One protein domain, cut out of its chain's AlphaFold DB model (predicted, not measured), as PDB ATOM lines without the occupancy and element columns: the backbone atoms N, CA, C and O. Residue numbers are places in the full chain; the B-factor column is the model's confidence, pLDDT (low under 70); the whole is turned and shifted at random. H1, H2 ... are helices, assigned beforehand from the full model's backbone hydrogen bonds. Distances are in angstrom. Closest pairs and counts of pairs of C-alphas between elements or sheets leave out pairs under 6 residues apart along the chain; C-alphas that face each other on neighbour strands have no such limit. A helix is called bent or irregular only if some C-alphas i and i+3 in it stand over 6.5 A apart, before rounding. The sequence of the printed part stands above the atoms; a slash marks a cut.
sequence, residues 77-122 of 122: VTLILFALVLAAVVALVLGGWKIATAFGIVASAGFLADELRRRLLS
ATOM      1  N   VAL A  77      31.878  67.997  14.416       83.19
ATOM      2  CA  VAL A  77      31.096  68.906  13.555       83.19
ATOM      3  C   VAL A  77      31.803  69.111  12.219       83.19
ATOM      4  O   VAL A  77      31.164  69.045  11.172       83.19
ATOM      5  N   THR A  78      33.127  69.283  12.233       84.25
ATOM      6  CA  THR A  78      33.926  69.393  11.005       84.25
ATOM      7  C   THR A  78      33.808  68.130  10.151       84.25
ATOM      8  O   THR A  78      33.616  68.229   8.941       84.25
ATOM      9  N   LEU A  79      33.854  66.945  10.770       86.56
ATOM     10  CA  LEU A  79      33.691  65.667  10.073       86.56
ATOM     11  C   LEU A  79      32.283  65.487   9.495       86.56
ATOM     12  O   LEU A  79      32.150  65.043   8.358       86.56
ATOM     13  N   ILE A  80      31.241  65.866  10.239       87.88
ATOM     14  CA  ILE A  80      29.852  65.806   9.762       87.88
ATOM     15  C   ILE A  80      29.662  66.734   8.558       87.88
ATOM     16  O   ILE A  80      29.128  66.311   7.534       87.88
ATOM     17  N   LEU A  81      30.136  67.980   8.648       89.69
ATOM     18  CA  LEU A  81      30.060  68.931   7.539       89.69
ATOM     19  C   LEU A  81      30.836  68.429   6.320       89.69
ATOM     20  O   LEU A  81      30.325  68.486   5.204       89.69
ATOM     21  N   PHE A  82      32.036  67.883   6.528       90.38
ATOM     22  CA  PHE A  82      32.836  67.311   5.449       90.38
ATOM     23  C   PHE A  82      32.128  66.128   4.773       90.38
ATOM     24  O   PHE A  82      32.062  66.078   3.547       90.38
ATOM     25  N   ALA A  83      31.538  65.216   5.550       90.00
ATOM     26  CA  ALA A  83      30.784  64.082   5.024       90.00
ATOM     27  C   ALA A  83      29.548  64.525   4.223       90.00
ATOM     28  O   ALA A  83      29.281  63.968   3.159       90.00
ATOM     29  N   LEU A  84      28.828  65.555   4.684       93.50
ATOM     30  CA  LEU A  84      27.690  66.126   3.956       93.50
ATOM     31  C   LEU A  84      28.115  66.761   2.630       93.50
ATOM     32  O   LEU A  84      27.469  66.534   1.607       93.50
ATOM     33  N   VAL A  85      29.214  67.519   2.629       92.38
ATOM     34  CA  VAL A  85      29.770  68.108   1.402       92.38
ATOM     35  C   VAL A  85      30.181  67.008   0.427       92.38
ATOM     36  O   VAL A  85      29.814  67.065  -0.746       92.38
ATOM     37  N   LEU A  86      30.882  65.978   0.905       92.81
ATOM     38  CA  LEU A  86      31.301  64.859   0.067       92.81
ATOM     39  C   LEU A  86      30.089  64.125  -0.527       92.81
ATOM     40  O   LEU A  86      30.063  63.857  -1.725       92.81
ATOM     41  N   ALA A  87      29.057  63.862   0.279       86.19
ATOM     42  CA  ALA A  87      27.822  63.229  -0.176       86.19
ATOM     43  C   ALA A  87      27.092  64.071  -1.234       86.19
ATOM     44  O   ALA A  87      26.624  63.520  -2.228       86.19
ATOM     45  N   ALA A  88      27.040  65.396  -1.072       84.12
ATOM     46  CA  ALA A  88      26.453  66.298  -2.060       84.12
ATOM     47  C   ALA A  88      27.233  66.286  -3.386       84.12
ATOM     48  O   ALA A  88      26.626  66.244  -4.454       84.12
ATOM     49  N   VAL A  89      28.569  66.266  -3.329       84.62
ATOM     50  CA  VAL A  89      29.425  66.160  -4.521       84.62
ATOM     51  C   VAL A  89      29.221  64.817  -5.217       84.62
ATOM     52  O   VAL A  89      29.027  64.773  -6.427       84.62
ATOM     53  N   VAL A  90      29.205  63.720  -4.461       84.88
ATOM     54  CA  VAL A  90      28.960  62.373  -4.992       84.88
ATOM     55  C   VAL A  90      27.569  62.292  -5.628       84.88
ATOM     56  O   VAL A  90      27.447  61.828  -6.758       84.88
ATOM     57  N   ALA A  91      26.532  62.819  -4.975       79.69
ATOM     58  CA  ALA A  91      25.182  62.894  -5.532       79.69
ATOM     59  C   ALA A  91      25.118  63.756  -6.805       79.69
ATOM     60  O   ALA A  91      24.417  63.397  -7.749       79.69
ATOM     61  N   LEU A  92      25.876  64.852  -6.869       74.12
ATOM     62  CA  LEU A  92      25.974  65.699  -8.059       74.12
ATOM     63  C   LEU A  92      26.648  64.963  -9.229       74.12
ATOM     64  O   LEU A  92      26.202  65.083 -10.369       74.12
ATOM     65  N   VAL A  93      27.695  64.182  -8.946       75.94
ATOM     66  CA  VAL A  93      28.437  63.403  -9.949       75.94
ATOM     67  C   VAL A  93      27.620  62.203 -10.442       75.94
ATOM     68  O   VAL A  93      27.513  62.005 -11.651       75.94
ATOM     69  N   LEU A  94      27.009  61.420  -9.543       73.06
ATOM     70  CA  LEU A  94      26.191  60.255  -9.916       73.06
ATOM     71  C   LEU A  94      24.825  60.641 -10.486       73.06
ATOM     72  O   LEU A  94      24.299  59.929 -11.338       73.06
ATOM     73  N   GLY A  95      24.247  61.756 -10.040       65.62
ATOM     74  CA  GLY A  95      22.936  62.221 -10.487       65.62
ATOM     75  C   GLY A  95      22.901  62.664 -11.949       65.62
ATOM     76  O   GLY A  95      21.822  62.966 -12.456       65.62
ATOM     77  N   GLY A  96      24.054  62.740 -12.633       60.97
ATOM     78  CA  GLY A  96      24.141  63.101 -14.052       60.97
ATOM     79  C   GLY A  96      23.517  64.463 -14.375       60.97
ATOM     80  O   GLY A  96      23.249  64.780 -15.536       60.97
ATOM     81  N   TRP A  97      23.245  65.274 -13.352       57.22
ATOM     82  CA  TRP A  97      22.618  66.569 -13.506       57.22
ATOM     83  C   TRP A  97      23.663  67.517 -14.054       57.22
ATOM     84  O   TRP A  97      24.617  67.898 -13.382       57.22
ATOM     85  N   LYS A  98      23.480  67.847 -15.335       62.28
ATOM     86  CA  LYS A  98      24.276  68.814 -16.081       62.28
ATOM     87  C   LYS A  98      24.530  70.010 -15.170       62.28
ATOM     88  O   LYS A  98      23.599  70.716 -14.800       62.28
ATOM     89  N   ILE A  99      25.799  70.226 -14.845       57.22
ATOM     90  CA  ILE A  99      26.342  71.325 -14.036       57.22
ATOM     91  C   ILE A  99      25.655  72.672 -14.361       57.22
ATOM     92  O   ILE A  99      25.394  73.479 -13.473       57.22
ATOM     93  N   ALA A 100      25.246  72.858 -15.621       59.31
ATOM     94  CA  ALA A 100      24.415  73.953 -16.113       59.31
ATOM     95  C   ALA A 100      23.154  74.265 -15.275       59.31
ATOM     96  O   ALA A 100      22.872  75.437 -15.040       59.31
ATOM     97  N   THR A 101      22.403  73.270 -14.796       58.34
ATOM     98  CA  THR A 101      21.167  73.505 -14.024       58.34
ATOM     99  C   THR A 101      21.477  73.996 -12.609       58.34
ATOM    100  O   THR A 101      20.799  74.884 -12.101       58.34
ATOM    101  N   ALA A 102      22.546  73.478 -11.993       57.34
ATOM    102  CA  ALA A 102      22.998  73.914 -10.673       57.34
ATOM    103  C   ALA A 102      23.535  75.355 -10.710       57.34
ATOM    104  O   ALA A 102      23.141  76.175  -9.882       57.34
ATOM    105  N   PHE A 103      24.350  75.706 -11.714       58.94
ATOM    106  CA  PHE A 103      24.778  77.096 -11.928       58.94
ATOM    107  C   PHE A 103      23.606  78.020 -12.267       58.94
ATOM    108  O   PHE A 103      23.574  79.148 -11.782       58.94
ATOM    109  N   GLY A 104      22.624  77.542 -13.034       61.91
ATOM    110  CA  GLY A 104      21.402  78.290 -13.324       61.91
ATOM    111  C   GLY A 104      20.637  78.665 -12.054       61.91
ATOM    112  O   GLY A 104      20.288  79.830 -11.870       61.91
ATOM    113  N   ILE A 105      20.438  77.716 -11.135       64.19
ATOM    114  CA  ILE A 105      19.735  77.966  -9.866       64.19
ATOM    115  C   ILE A 105      20.542  78.912  -8.969       64.19
ATOM    116  O   ILE A 105      19.977  79.860  -8.425       64.19
ATOM    117  N   VAL A 106      21.859  78.713  -8.852       66.56
ATOM    118  CA  VAL A 106      22.723  79.575  -8.025       66.56
ATOM    119  C   VAL A 106      22.783  81.004  -8.574       66.56
ATOM    120  O   VAL A 106      22.656  81.953  -7.804       66.56
ATOM    121  N   ALA A 107      22.904  81.183  -9.893       68.44
ATOM    122  CA  ALA A 107      22.894  82.506 -10.520       68.44
ATOM    123  C   ALA A 107      21.542  83.218 -10.342       68.44
ATOM    124  O   ALA A 107      21.504  84.406 -10.024       68.44
ATOM    125  N   SER A 108      20.435  82.479 -10.477       68.81
ATOM    126  CA  SER A 108      19.078  83.002 -10.258       68.81
ATOM    127  C   SER A 108      18.859  83.431  -8.807       68.81
ATOM    128  O   SER A 108      18.319  84.505  -8.546       68.81
ATOM    129  N   ALA A 109      19.313  82.611  -7.855       69.94
ATOM    130  CA  ALA A 109      19.227  82.901  -6.427       69.94
ATOM    131  C   ALA A 109      20.108  84.097  -6.032       69.94
ATOM    132  O   ALA A 109      19.679  84.932  -5.240       69.94
ATOM    133  N   GLY A 110      21.306  84.212  -6.616       77.44
ATOM    134  CA  GLY A 110      22.199  85.354  -6.413       77.44
ATOM    135  C   GLY A 110      21.601  86.663  -6.930       77.44
ATOM    136  O   GLY A 110      21.620  87.663  -6.217       77.44
ATOM    137  N   PHE A 111      21.003  86.645  -8.124       78.50
ATOM    138  CA  PHE A 111      20.300  87.806  -8.677       78.50
ATOM    139  C   PHE A 111      19.103  88.216  -7.811       78.50
ATOM    140  O   PHE A 111      18.936  89.392  -7.498       78.50
ATOM    141  N   LEU A 112      18.301  87.245  -7.367       77.88
ATOM    142  CA  LEU A 112      17.150  87.510  -6.508       77.88
ATOM    143  C   LEU A 112      17.568  88.081  -5.145       77.88
ATOM    144  O   LEU A 112      16.925  89.003  -4.650       77.88
ATOM    145  N   ALA A 113      18.654  87.574  -4.557       78.25
ATOM    146  CA  ALA A 113      19.205  88.094  -3.310       78.25
ATOM    147  C   ALA A 113      19.759  89.520  -3.465       78.25
ATOM    148  O   ALA A 113      19.555  90.348  -2.576       78.25
ATOM    149  N   ASP A 114      20.423  89.824  -4.585       80.31
ATOM    150  CA  ASP A 114      20.946  91.168  -4.869       80.31
ATOM    151  C   ASP A 114      19.816  92.181  -5.099       80.31
ATOM    152  O   ASP A 114      19.853  93.287  -4.563       80.31
ATOM    153  N   GLU A 115      18.761  91.785  -5.811       79.94
ATOM    154  CA  GLU A 115      17.579  92.622  -6.033       79.94
ATOM    155  C   GLU A 115      16.785  92.850  -4.737       79.94
ATOM    156  O   GLU A 115      16.379  93.975  -4.439       79.94
ATOM    157  N   LEU A 116      16.614  91.813  -3.910       82.31
ATOM    158  CA  LEU A 116      15.976  91.949  -2.598       82.31
ATOM    159  C   LEU A 116      16.788  92.876  -1.685       82.31
ATOM    160  O   LEU A 116      16.228  93.721  -0.991       82.31
ATOM    161  N   ARG A 117      18.119  92.757  -1.724       83.81
ATOM    162  CA  ARG A 117      19.033  93.633  -0.991       83.81
ATOM    163  C   ARG A 117      18.930  95.079  -1.465       83.81
ATOM    164  O   ARG A 117      18.874  95.968  -0.622       83.81
ATOM    165  N   ARG A 118      18.888  95.324  -2.778       83.50
ATOM    166  CA  ARG A 118      18.693  96.676  -3.330       83.50
ATOM    167  C   ARG A 118      17.383  97.280  -2.854       83.50
ATOM    168  O   ARG A 118      17.396  98.414  -2.409       83.50
ATOM    169  N   ARG A 119      16.297  96.504  -2.864       77.75
ATOM    170  CA  ARG A 119      14.970  96.956  -2.414       77.75
ATOM    171  C   ARG A 119      14.862  97.203  -0.915       77.75
ATOM    172  O   ARG A 119      14.036  98.000  -0.501       77.75
ATOM    173  N   LEU A 120      15.644  96.498  -0.101       78.25
ATOM    174  CA  LEU A 120      15.674  96.704   1.350       78.25
ATOM    175  C   LEU A 120      16.592  97.862   1.768       78.25
ATOM    176  O   LEU A 120      16.468  98.351   2.887       78.25
ATOM    177  N   LEU A 121      17.531  98.261   0.906       75.31
ATOM    178  CA  LEU A 121      18.506  99.326   1.170       75.31
ATOM    179  C   LEU A 121      18.208 100.637   0.418       75.31
ATOM    180  O   LEU A 121      18.929 101.611   0.632       75.31
ATOM    181  N   SER A 122      17.198 100.657  -0.458       63.72
ATOM    182  CA  SER A 122      16.670 101.845  -1.149       63.72
ATOM    183  C   SER A 122      15.468 102.422  -0.417       63.72
ATOM    184  O   SER A 122      15.403 103.659  -0.282       63.72
TER     185      SER A 122
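AT A GLANCE: This is residues 77 to 122 of the 122 residues of an uncharacterized protein of Kitasatospora sp. OK780 (UniProt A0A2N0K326). Picture an open V lying nearly in one plane: H1 is the shorter arm, H2 is the longer arm, and the four residues 95 to 98 make the corner between them. The helices come near each other only at that corner, and the space between the arms is empty. The printed part has 46 residues, with two named helices, H1 then H2 along the chain, and no named strand; its class is all helix. It is extended, with a radius of gyration of the C-alphas of 15.2 A, and its outline is flat, spanning 41 by 30 by 7 A.

IN THESE COORDINATES: Find C-alpha 77 at (31.096, 68.906, 13.555); from there H1, residues 77 to 94, runs 25.5 A to C-alpha 94 at (26.191, 60.255, -9.916). Go on past the corner to Ile 99, where H2, residues 99 to 121, begins; it runs 32.8 A to C-alpha 121 at (18.506, 99.326, 1.170). Neither helix is bent or irregular.

HOW THE PARTS SIT: Look at residues 95 to 98, the tight link from H1 to H2. H1 and H2 are apart, but only just: their closest C-alphas are 8.2 A apart. Residues 77 to 91 of H1 stand free, and so do residues 103 to 122, of which 103 to 121 belong to H2. Along the backbone of both H1 and H2, every O i to N i+4 pair is within hydrogen-bond range.

THE WHOLE: The two C-alphas farthest apart are those of Leu 94 and Ser 122, at 43.6 A. The printed part has no cut, and it ends at Ser 122, the chain's last residue. Read the B-factor column for the model's confidence: the mean pLDDT of the printed part is 75.8, and residues 95 to 109 and residue 122 are under 70.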